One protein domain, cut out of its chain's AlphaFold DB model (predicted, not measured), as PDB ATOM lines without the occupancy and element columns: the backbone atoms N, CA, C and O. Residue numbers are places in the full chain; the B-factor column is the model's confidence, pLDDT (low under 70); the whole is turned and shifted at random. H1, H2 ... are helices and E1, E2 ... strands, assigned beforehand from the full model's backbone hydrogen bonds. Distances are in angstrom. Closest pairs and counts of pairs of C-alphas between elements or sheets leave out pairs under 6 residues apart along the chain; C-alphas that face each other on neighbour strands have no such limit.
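AT A GLANCE: This is residues 10 to 81 of the 152 residues of an uncharacterized protein of Porphyromonadaceae bacterium (UniProt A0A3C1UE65). H1 and H2 make an open U, H3 sticks out beyond H2, and a strand hairpin precedes H1. The 72 printed residues, mostly helix, hold E1, E2, H1, H2, H3 in order. The whole is only just extended, close to loose: radius of gyration of the C-alphas 17.0 A, spans 45 by 35 by 24 A.

IN THESE COORDINATES: E1, residues 10 to 12, starts at C-alpha 10 (-24.490, -4.359, 45.853). E2 is residues 16 to 19. First to last C-alpha, H1, residues 20 to 33, measures 20.0 A; H2, residues 40 to 61, 31.6 A; H3, residues 68 to 81, 20.4 A, ending at C-alpha 81 (-54.259, -2.078, 19.397).

HOW THE PARTS SIT: Antiparallel E1 and E2 form a hairpin, N 12 and O 16 within hydrogen-bond range at 2.9 A. H1 and H2 run opposite ways at a shallow tilt of 16 degrees, close but not clearly touching; the closest C-alphas, of Val 32 and Gln 43, are 8.0 A apart. H3 is apart from both. Every helical O i to N i+4 pair is within range.

THE WHOLE: The printed part has no cut; pLDDT is under 70 at residues 31, 34 to 43 and 59 to 65.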
ATOM      1  N   ILE A  10     -24.802  -5.108  47.065       73.75
ATOM      2  CA  ILE A  10     -24.490  -4.359  45.853       73.75
ATOM      3  C   ILE A  10     -23.343  -3.422  46.211       73.75
ATOM      4  O   ILE A  10     -23.377  -2.764  47.251       73.75
ATOM      5  N   GLY A  11     -22.301  -3.396  45.382       77.81
ATOM      6  CA  GLY A  11     -21.236  -2.410  45.511       77.81
ATOM      7  C   GLY A  11     -21.729  -1.057  45.007       77.81
ATOM      8  O   GLY A  11     -22.027  -0.922  43.823       77.81
ATOM      9  N   LEU A  12     -21.825  -0.067  45.891       77.88
ATOM     10  CA  LEU A  12     -22.019   1.329  45.512       77.88
ATOM     11  C   LEU A  12     -20.657   2.014  45.372       77.88
ATOM     12  O   LEU A  12     -19.776   1.819  46.208       77.88
ATOM     13  N   LEU A  13     -20.520   2.864  44.348       75.56
ATOM     14  CA  LEU A  13     -19.262   3.517  43.961       75.56
ATOM     15  C   LEU A  13     -18.578   4.276  45.119       75.56
ATOM     16  O   LEU A  13     -17.357   4.282  45.201       75.56
ATOM     17  N   PHE A  14     -19.362   4.874  46.024       80.56
ATOM     18  CA  PHE A  14     -18.866   5.688  47.147       80.56
ATOM     19  C   PHE A  14     -19.084   5.065  48.536       80.56
ATOM     20  O   PHE A  14     -18.460   5.491  49.500       80.56
ATOM     21  N   LEU A  15     -19.980   4.080  48.657       75.50
ATOM     22  CA  LEU A  15     -20.445   3.534  49.945       75.50
ATOM     23  C   LEU A  15     -19.998   2.079  50.172       75.50
ATOM     24  O   LEU A  15     -20.288   1.497  51.215       75.50
ATOM     25  N   GLY A  16     -19.301   1.474  49.205       82.31
ATOM     26  CA  GLY A  16     -18.839   0.092  49.295       82.31
ATOM     27  C   GLY A  16     -19.978  -0.928  49.190       82.31
ATOM     28  O   GLY A  16     -21.002  -0.684  48.552       82.31
ATOM     29  N   GLN A  17     -19.784  -2.115  49.772       78.75
ATOM     30  CA  GLN A  17     -20.767  -3.201  49.728       78.75
ATOM     31  C   GLN A  17     -21.896  -2.972  50.739       78.75
ATOM     32  O   GLN A  17     -21.740  -3.256  51.927       78.75
ATOM     33  N   VAL A  18     -23.060  -2.530  50.260       77.56
ATOM     34  CA  VAL A  18     -24.246  -2.299  51.097       77.56
ATOM     35  C   VAL A  18     -25.296  -3.367  50.802       77.56
ATOM     36  O   VAL A  18     -25.513  -3.746  49.648       77.56
ATOM     37  N   SER A  19     -25.943  -3.894  51.846       77.62
ATOM     38  CA  SER A  19     -27.031  -4.853  51.653       77.62
ATOM     39  C   SER A  19     -28.278  -4.152  51.120       77.62
ATOM     40  O   SER A  19     -28.623  -3.035  51.514       77.62
ATOM     41  N   LEU A  20     -28.987  -4.834  50.224       76.00
ATOM     42  CA  LEU A  20     -30.144  -4.275  49.533       76.00
ATOM     43  C   LEU A  20     -31.266  -3.817  50.486       76.00
ATOM     44  O   LEU A  20     -31.981  -2.867  50.177       76.00
ATOM     45  N   LYS A  21     -31.383  -4.441  51.669       76.00
ATOM     46  CA  LYS A  21     -32.299  -4.020  52.746       76.00
ATOM     47  C   LYS A  21     -32.036  -2.585  53.198       76.00
ATOM     48  O   LYS A  21     -32.974  -1.798  53.274       76.00
ATOM     49  N   TRP A  22     -30.778  -2.245  53.484       77.69
ATOM     50  CA  TRP A  22     -30.414  -0.915  53.979       77.69
ATOM     51  C   TRP A  22     -30.620   0.156  52.914       77.69
ATOM     52  O   TRP A  22     -31.101   1.240  53.232       77.69
ATOM     53  N   LEU A  23     -30.353  -0.169  51.645       78.88
ATOM     54  CA  LEU A  23     -30.661   0.719  50.524       78.88
ATOM     55  C   LEU A  23     -32.172   0.970  50.406       78.88
ATOM     56  O   LEU A  23     -32.598   2.116  50.302       78.88
ATOM     57  N   ALA A  24     -32.985  -0.090  50.462       74.75
ATOM     58  CA  ALA A  24     -34.439   0.025  50.384       74.75
ATOM     59  C   ALA A  24     -35.011   0.869  51.535       74.75
ATOM     60  O   ALA A  24     -35.824   1.758  51.294       74.75
ATOM     61  N   ILE A  25     -34.546   0.637  52.767       79.62
ATOM     62  CA  ILE A  25     -34.940   1.428  53.941       79.62
ATOM     63  C   ILE A  25     -34.509   2.890  53.773       79.62
ATOM     64  O   ILE A  25     -35.324   3.785  53.972       79.62
ATOM     65  N   GLY A  26     -33.264   3.144  53.356       81.38
ATOM     66  CA  GLY A  26     -32.745   4.499  53.158       81.38
ATOM     67  C   GLY A  26     -33.544   5.299  52.130       81.38
ATOM     68  O   GLY A  26     -33.887   6.449  52.382       81.38
ATOM     69  N   VAL A  27     -33.919   4.681  51.007       78.19
ATOM     70  CA  VAL A  27     -34.765   5.320  49.984       78.19
ATOM     71  C   VAL A  27     -36.146   5.673  50.541       78.19
ATOM     72  O   VAL A  27     -36.627   6.778  50.304       78.19
ATOM     73  N   VAL A  28     -36.767   4.778  51.317       76.25
ATOM     74  CA  VAL A  28     -38.065   5.049  51.961       76.25
ATOM     75  C   VAL A  28     -37.952   6.195  52.969       76.25
ATOM     76  O   VAL A  28     -38.798   7.082  52.979       76.25
ATOM     77  N   VAL A  29     -36.894   6.222  53.781       79.81
ATOM     78  CA  VAL A  29     -36.657   7.296  54.757       79.81
ATOM     79  C   VAL A  29     -36.446   8.642  54.061       79.81
ATOM     80  O   VAL A  29     -37.086   9.619  54.434       79.81
ATOM     81  N   LEU A  30     -35.613   8.699  53.017       75.81
ATOM     82  CA  LEU A  30     -35.395   9.920  52.230       75.81
ATOM     83  C   LEU A  30     -36.685  10.419  51.573       75.81
ATOM     84  O   LEU A  30     -36.927  11.620  51.505       75.81
ATOM     85  N   MET A  31     -37.528   9.495  51.124       69.62
ATOM     86  CA  MET A  31     -38.822   9.800  50.528       69.62
ATOM     87  C   MET A  31     -39.819  10.386  51.536       69.62
ATOM     88  O   MET A  31     -40.575  11.286  51.183       69.62
ATOM     89  N   VAL A  32     -39.801   9.914  52.786       70.12
ATOM     90  CA  VAL A  32     -40.626  10.470  53.871       70.12
ATOM     91  C   VAL A  32     -40.096  11.832  54.325       70.12
ATOM     92  O   VAL A  32     -40.879  12.760  54.485       70.12
ATOM     93  N   LEU A  33     -38.778  11.976  54.491       72.12
ATOM     94  CA  LEU A  33     -38.157  13.221  54.962       72.12
ATOM     95  C   LEU A  33     -38.160  14.340  53.908       72.12
ATOM     96  O   LEU A  33     -38.155  15.512  54.269       72.12
ATOM     97  N   GLY A  34     -38.150  13.998  52.617       69.38
ATOM     98  CA  GLY A  34     -38.141  14.964  51.514       69.38
ATOM     99  C   GLY A  34     -39.524  15.419  51.032       69.38
ATOM    100  O   GLY A  34     -39.600  16.284  50.162       69.38
ATOM    101  N   GLY A  35     -40.616  14.836  51.538       63.47
ATOM    102  CA  GLY A  35     -41.977  15.144  51.091       63.47
ATOM    103  C   GLY A  35     -42.617  16.281  51.888       63.47
ATOM    104  O   GLY A  35     -43.117  16.040  52.979       63.47
ATOM    105  N   GLY A  36     -42.629  17.495  51.329       61.94
ATOM    106  CA  GLY A  36     -43.291  18.671  51.909       61.94
ATOM    107  C   GLY A  36     -44.817  18.714  51.725       61.94
ATOM    108  O   GLY A  36     -45.399  17.981  50.918       61.94
ATOM    109  N   ASP A  37     -45.448  19.613  52.482       59.53
ATOM    110  CA  ASP A  37     -46.895  19.761  52.686       59.53
ATOM    111  C   ASP A  37     -47.653  20.198  51.416       59.53
ATOM    112  O   ASP A  37     -48.011  21.357  51.226       59.53
ATOM    113  N   GLY A  38     -47.888  19.265  50.497       58.91
ATOM    114  CA  GLY A  38     -48.685  19.529  49.290       58.91
ATOM    115  C   GLY A  38     -48.936  18.323  48.388       58.91
ATOM    116  O   GLY A  38     -49.570  18.447  47.342       58.91
ATOM    117  N   GLN A  39     -48.451  17.141  48.774       64.31
ATOM    118  CA  GLN A  39     -48.348  15.983  47.883       64.31
ATOM    119  C   GLN A  39     -48.884  14.690  48.496       64.31
ATOM    120  O   GLN A  39     -48.370  13.607  48.222       64.31
ATOM    121  N   LEU A  40     -49.983  14.785  49.252       67.62
ATOM    122  CA  LEU A  40     -50.722  13.632  49.791       67.62
ATOM    123  C   LEU A  40     -50.950  12.539  48.735       67.62
ATOM    124  O   LEU A  40     -50.736  11.363  49.008       67.62
ATOM    125  N   GLY A  41     -51.303  12.918  47.501       68.19
ATOM    126  CA  GLY A  41     -51.477  11.968  46.396       68.19
ATOM    127  C   GLY A  41     -50.183  11.266  45.966       68.19
ATOM    128  O   GLY A  41     -50.189  10.059  45.736       68.19
ATOM    129  N   ALA A  42     -49.060  11.985  45.895       68.00
ATOM    130  CA  ALA A  42     -47.768  11.405  45.524       68.00
ATOM    131  C   ALA A  42     -47.207  10.519  46.647       68.00
ATOM    132  O   ALA A  42     -46.738   9.412  46.387       68.00
ATOM    133  N   GLN A  43     -47.325  10.957  47.900       68.50
ATOM    134  CA  GLN A  43     -46.957  10.165  49.072       68.50
ATOM    135  C   GLN A  43     -47.790   8.875  49.156       68.50
ATOM    136  O   GLN A  43     -47.226   7.796  49.330       68.50
ATOM    137  N   LEU A  44     -49.109   8.947  48.933       75.31
ATOM    138  CA  LEU A  44     -49.985   7.770  48.863       75.31
ATOM    139  C   LEU A  44     -49.614   6.830  47.710       75.31
ATOM    140  O   LEU A  44     -49.598   5.615  47.901       75.31
ATOM    141  N   ALA A  45     -49.278   7.362  46.532       80.00
ATOM    142  CA  ALA A  45     -48.842   6.552  45.397       80.00
ATOM    143  C   ALA A  45     -47.524   5.812  45.685       80.00
ATOM    144  O   ALA A  45     -47.391   4.635  45.349       80.00
ATOM    145  N   HIS A  46     -46.569   6.462  46.356       72.56
ATOM    146  CA  HIS A  46     -45.306   5.836  46.748       72.56
ATOM    147  C   HIS A  46     -45.476   4.783  47.845       72.56
ATOM    148  O   HIS A  46     -44.913   3.691  47.731       72.56
ATOM    149  N   LEU A  47     -46.299   5.058  48.859       78.38
ATOM    150  CA  LEU A  47     -46.651   4.078  49.888       78.38
ATOM    151  C   LEU A  47     -47.396   2.879  49.287       78.38
ATOM    152  O   LEU A  47     -47.068   1.733  49.593       78.38
ATOM    153  N   GLY A  48     -48.339   3.130  48.375       78.31
ATOM    154  CA  GLY A  48     -49.069   2.094  47.647       78.31
ATOM    155  C   GLY A  48     -48.148   1.240  46.777       78.31
ATOM    156  O   GLY A  48     -48.193   0.015  46.854       78.31
ATOM    157  N   GLY A  49     -47.256   1.863  46.004       79.06
ATOM    158  CA  GLY A  49     -46.267   1.158  45.186       79.06
ATOM    159  C   GLY A  49     -45.288   0.327  46.019       79.06
ATOM    160  O   GLY A  49     -45.002  -0.819  45.669       79.06
ATOM    161  N   GLY A  50     -44.826   0.862  47.154       80.94
ATOM    162  CA  GLY A  50     -43.977   0.145  48.108       80.94
ATOM    163  C   GLY A  50     -44.682  -1.069  48.715       80.94
ATOM    164  O   GLY A  50     -44.140  -2.176  48.689       80.94
ATOM    165  N   LEU A  51     -45.920  -0.891  49.184       80.12
ATOM    166  CA  LEU A  51     -46.739  -1.966  49.741       80.12
ATOM    167  C   LEU A  51     -47.013  -3.062  48.704       80.12
ATOM    168  O   LEU A  51     -46.781  -4.237  48.980       80.12
ATOM    169  N   VAL A  52     -47.442  -2.688  47.495       79.12
ATOM    170  CA  VAL A  52     -47.682  -3.627  46.388       79.12
ATOM    171  C   VAL A  52     -46.400  -4.366  46.013       79.12
ATOM    172  O   VAL A  52     -46.436  -5.578  45.813       79.12
ATOM    173  N   GLY A  53     -45.253  -3.683  45.972       77.56
ATOM    174  CA  GLY A  53     -43.956  -4.298  45.693       77.56
ATOM    175  C   GLY A  53     -43.538  -5.333  46.743       77.56
ATOM    176  O   GLY A  53     -43.080  -6.422  46.386       77.56
ATOM    177  N   VAL A  54     -43.737  -5.033  48.033       77.69
ATOM    178  CA  VAL A  54     -43.479  -5.972  49.141       77.69
ATOM    179  C   VAL A  54     -44.423  -7.171  49.071       77.69
ATOM    180  O   VAL A  54     -43.973  -8.313  49.177       77.69
ATOM    181  N   LEU A  55     -45.714  -6.928  48.842       74.94
ATOM    182  CA  LEU A  55     -46.741  -7.965  48.782       74.94
ATOM    183  C   LEU A  55     -46.535  -8.888  47.570       74.94
ATOM    184  O   LEU A  55     -46.584 -10.111  47.704       74.94
ATOM    185  N   TYR A  56     -46.193  -8.313  46.413       72.81
ATOM    186  CA  TYR A  56     -45.786  -9.047  45.215       72.81
ATOM    187  C   TYR A  56     -44.552  -9.900  45.474       72.81
ATOM    188  O   TYR A  56     -44.533 -11.088  45.152       72.81
ATOM    189  N   GLY A  57     -43.543  -9.323  46.121       70.69
ATOM    190  CA  GLY A  57     -42.341 -10.047  46.487       70.69
ATOM    191  C   GLY A  57     -42.598 -11.244  47.396       70.69
ATOM    192  O   GLY A  57     -42.123 -12.355  47.146       70.69
ATOM    193  N   TRP A  58     -43.377 -11.028  48.448       72.50
ATOM    194  CA  TRP A  58     -43.747 -12.077  49.386       72.50
ATOM    195  C   TRP A  58     -44.532 -13.208  48.714       72.50
ATOM    196  O   TRP A  58     -44.259 -14.383  48.957       72.50
ATOM    197  N   GLN A  59     -45.442 -12.868  47.803       64.94
ATOM    198  CA  GLN A  59     -46.223 -13.846  47.057       64.94
ATOM    199  C   GLN A  59     -45.385 -14.626  46.028       64.94
ATOM    200  O   GLN A  59     -45.563 -15.834  45.878       64.94
ATOM    201  N   MET A  60     -44.411 -13.975  45.383       63.88
ATOM    202  CA  MET A  60     -43.462 -14.629  44.473       63.88
ATOM    203  C   MET A  60     -42.628 -15.701  45.184       63.88
ATOM    204  O   MET A  60     -42.366 -16.756  44.609       63.88
ATOM    205  N   ARG A  61     -42.261 -15.479  46.456       63.38
ATOM    206  CA  ARG A  61     -41.570 -16.492  47.278       63.38
ATOM    207  C   ARG A  61     -42.423 -17.735  47.542       63.38
ATOM    208  O   ARG A  61     -41.870 -18.797  47.798       63.38
ATOM    209  N   ARG A  62     -43.751 -17.614  47.465       65.25
ATOM    210  CA  ARG A  62     -44.709 -18.723  47.604       65.25
ATOM    211  C   ARG A  62     -45.006 -19.433  46.278       65.25
ATOM    212  O   ARG A  62     -45.801 -20.361  46.266       65.25
ATOM    213  N   GLY A  63     -44.388 -19.011  45.170       61.53
ATOM    214  CA  GLY A  63     -44.557 -19.631  43.850       61.53
ATOM    215  C   GLY A  63     -45.902 -19.348  43.172       61.53
ATOM    216  O   GLY A  63     -46.176 -19.909  42.114       61.53
ATOM    217  N   HIS A  64     -46.739 -18.480  43.747       63.41
ATOM    218  CA  HIS A  64     -48.030 -18.111  43.175       63.41
ATOM    219  C   HIS A  64     -47.895 -16.886  42.267       63.41
ATOM    220  O   HIS A  64     -47.575 -15.787  42.723       63.41
ATOM    221  N   ASP A  65     -48.190 -17.066  40.979       66.38
ATOM    222  CA  ASP A  65     -48.229 -15.979  40.003       66.38
ATOM    223  C   ASP A  65     -49.533 -15.176  40.136       66.38
ATOM    224  O   ASP A  65     -50.525 -15.402  39.444       66.38
ATOM    225  N   ILE A  66     -49.533 -14.208  41.052       70.06
ATOM    226  CA  ILE A  66     -50.650 -13.268  41.216       70.06
ATOM    227  C   ILE A  66     -50.770 -12.256  40.080       70.06
ATOM    228  O   ILE A  66     -51.747 -11.514  40.037       70.06
ATOM    229  N   THR A  67     -49.815 -12.209  39.149       77.06
ATOM    230  CA  THR A  67     -49.896 -11.318  37.987       77.06
ATOM    231  C   THR A  67     -50.674 -11.928  36.829       77.06
ATOM    232  O   THR A  67     -50.988 -11.219  35.881       77.06
ATOM    233  N   ALA A  68     -51.092 -13.195  36.921       77.25
ATOM    234  CA  ALA A  68     -51.840 -13.876  35.866       77.25
ATOM    235  C   ALA A  68     -53.114 -13.130  35.421       77.25
ATOM    236  O   ALA A  68     -53.408 -13.071  34.227       77.25
ATOM    237  N   TRP A  69     -53.872 -12.537  36.352       79.06
ATOM    238  CA  TRP A  69     -55.073 -11.763  36.005       79.06
ATOM    239  C   TRP A  69     -54.724 -10.440  35.304       79.06
ATOM    240  O   TRP A  69     -55.385 -10.069  34.337       79.06
ATOM    241  N   LEU A  70     -53.649  -9.777  35.740       81.00
ATOM    242  CA  LEU A  70     -53.148  -8.536  35.154       81.00
ATOM    243  C   LEU A  70     -52.585  -8.777  33.748       81.00
ATOM    244  O   LEU A  70     -52.918  -8.038  32.826       81.00
ATOM    245  N   ASN A  71     -51.824  -9.859  33.560       81.62
ATOM    246  CA  ASN A  71     -51.318 -10.289  32.256       81.62
ATOM    247  C   ASN A  71     -52.470 -10.481  31.264       81.62
ATOM    248  O   ASN A  71     -52.425  -9.932  30.173       81.62
ATOM    249  N   ARG A  72     -53.571 -11.130  31.673       84.19
ATOM    250  CA  ARG A  72     -54.767 -11.283  30.821       84.19
ATOM    251  C   ARG A  72     -55.398  -9.948  30.408       84.19
ATOM    252  O   ARG A  72     -55.962  -9.863  29.320       84.19
ATOM    253  N   ILE A  73     -55.355  -8.927  31.264       84.69
ATOM    254  CA  ILE A  73     -55.888  -7.590  30.947       84.69
ATOM    255  C   ILE A  73     -54.959  -6.867  29.975       84.69
ATOM    256  O   ILE A  73     -55.428  -6.330  28.972       84.69
ATOM    257  N   ILE A  74     -53.653  -6.889  30.244       82.75
ATOM    258  CA  ILE A  74     -52.637  -6.289  29.376       82.75
ATOM    259  C   ILE A  74     -52.679  -6.946  27.997       82.75
ATOM    260  O   ILE A  74     -52.728  -6.244  26.991       82.75
ATOM    261  N   ASP A  75     -52.770  -8.275  27.938       82.25
ATOM    262  CA  ASP A  75     -52.903  -9.025  26.692       82.25
ATOM    263  C   ASP A  75     -54.150  -8.600  25.916       82.25
ATOM    264  O   ASP A  75     -54.084  -8.394  24.706       82.25
ATOM    265  N   LYS A  76     -55.294  -8.416  26.587       83.94
ATOM    266  CA  LYS A  76     -56.505  -7.896  25.934       83.94
ATOM    267  C   LYS A  76     -56.292  -6.480  25.396       83.94
ATOM    268  O   LYS A  76     -56.670  -6.219  24.260       83.94
ATOM    269  N   LEU A  77     -55.660  -5.590  26.158       84.69
ATOM    270  CA  LEU A  77     -55.421  -4.201  25.750       84.69
ATOM    271  C   LEU A  77     -54.435  -4.093  24.571       84.69
ATOM    272  O   LEU A  77     -54.665  -3.347  23.619       84.69
ATOM    273  N   VAL A  78     -53.357  -4.878  24.592       79.50
ATOM    274  CA  VAL A  78     -52.353  -4.925  23.517       79.50
ATOM    275  C   VAL A  78     -52.922  -5.589  22.259       79.50
ATOM    276  O   VAL A  78     -52.638  -5.155  21.143       79.50
ATOM    277  N   ASN A  79     -53.776  -6.602  22.412       77.38
ATOM    278  CA  ASN A  79     -54.444  -7.241  21.276       77.38
ATOM    279  C   ASN A  79     -55.577  -6.393  20.676       77.38
ATOM    280  O   ASN A  79     -55.976  -6.656  19.546       77.38
ATOM    281  N   LEU A  80     -56.073  -5.369  21.382       77.06
ATOM    282  CA  LEU A  80     -57.011  -4.385  20.825       77.06
ATOM    283  C   LEU A  80     -56.317  -3.352  19.926       77.06
ATOM    284  O   LEU A  80     -56.933  -2.837  18.998       77.06
ATOM    285  N   THR A  81     -55.037  -3.063  20.174       77.06
ATOM    286  CA  THR A  81     -54.259  -2.078  19.397       77.06
ATOM    287  C   THR A  81     -53.476  -2.699  18.240       77.06
ATOM    288  O   THR A  81     -53.088  -1.997  17.307       77.06
TER     289      THR A  81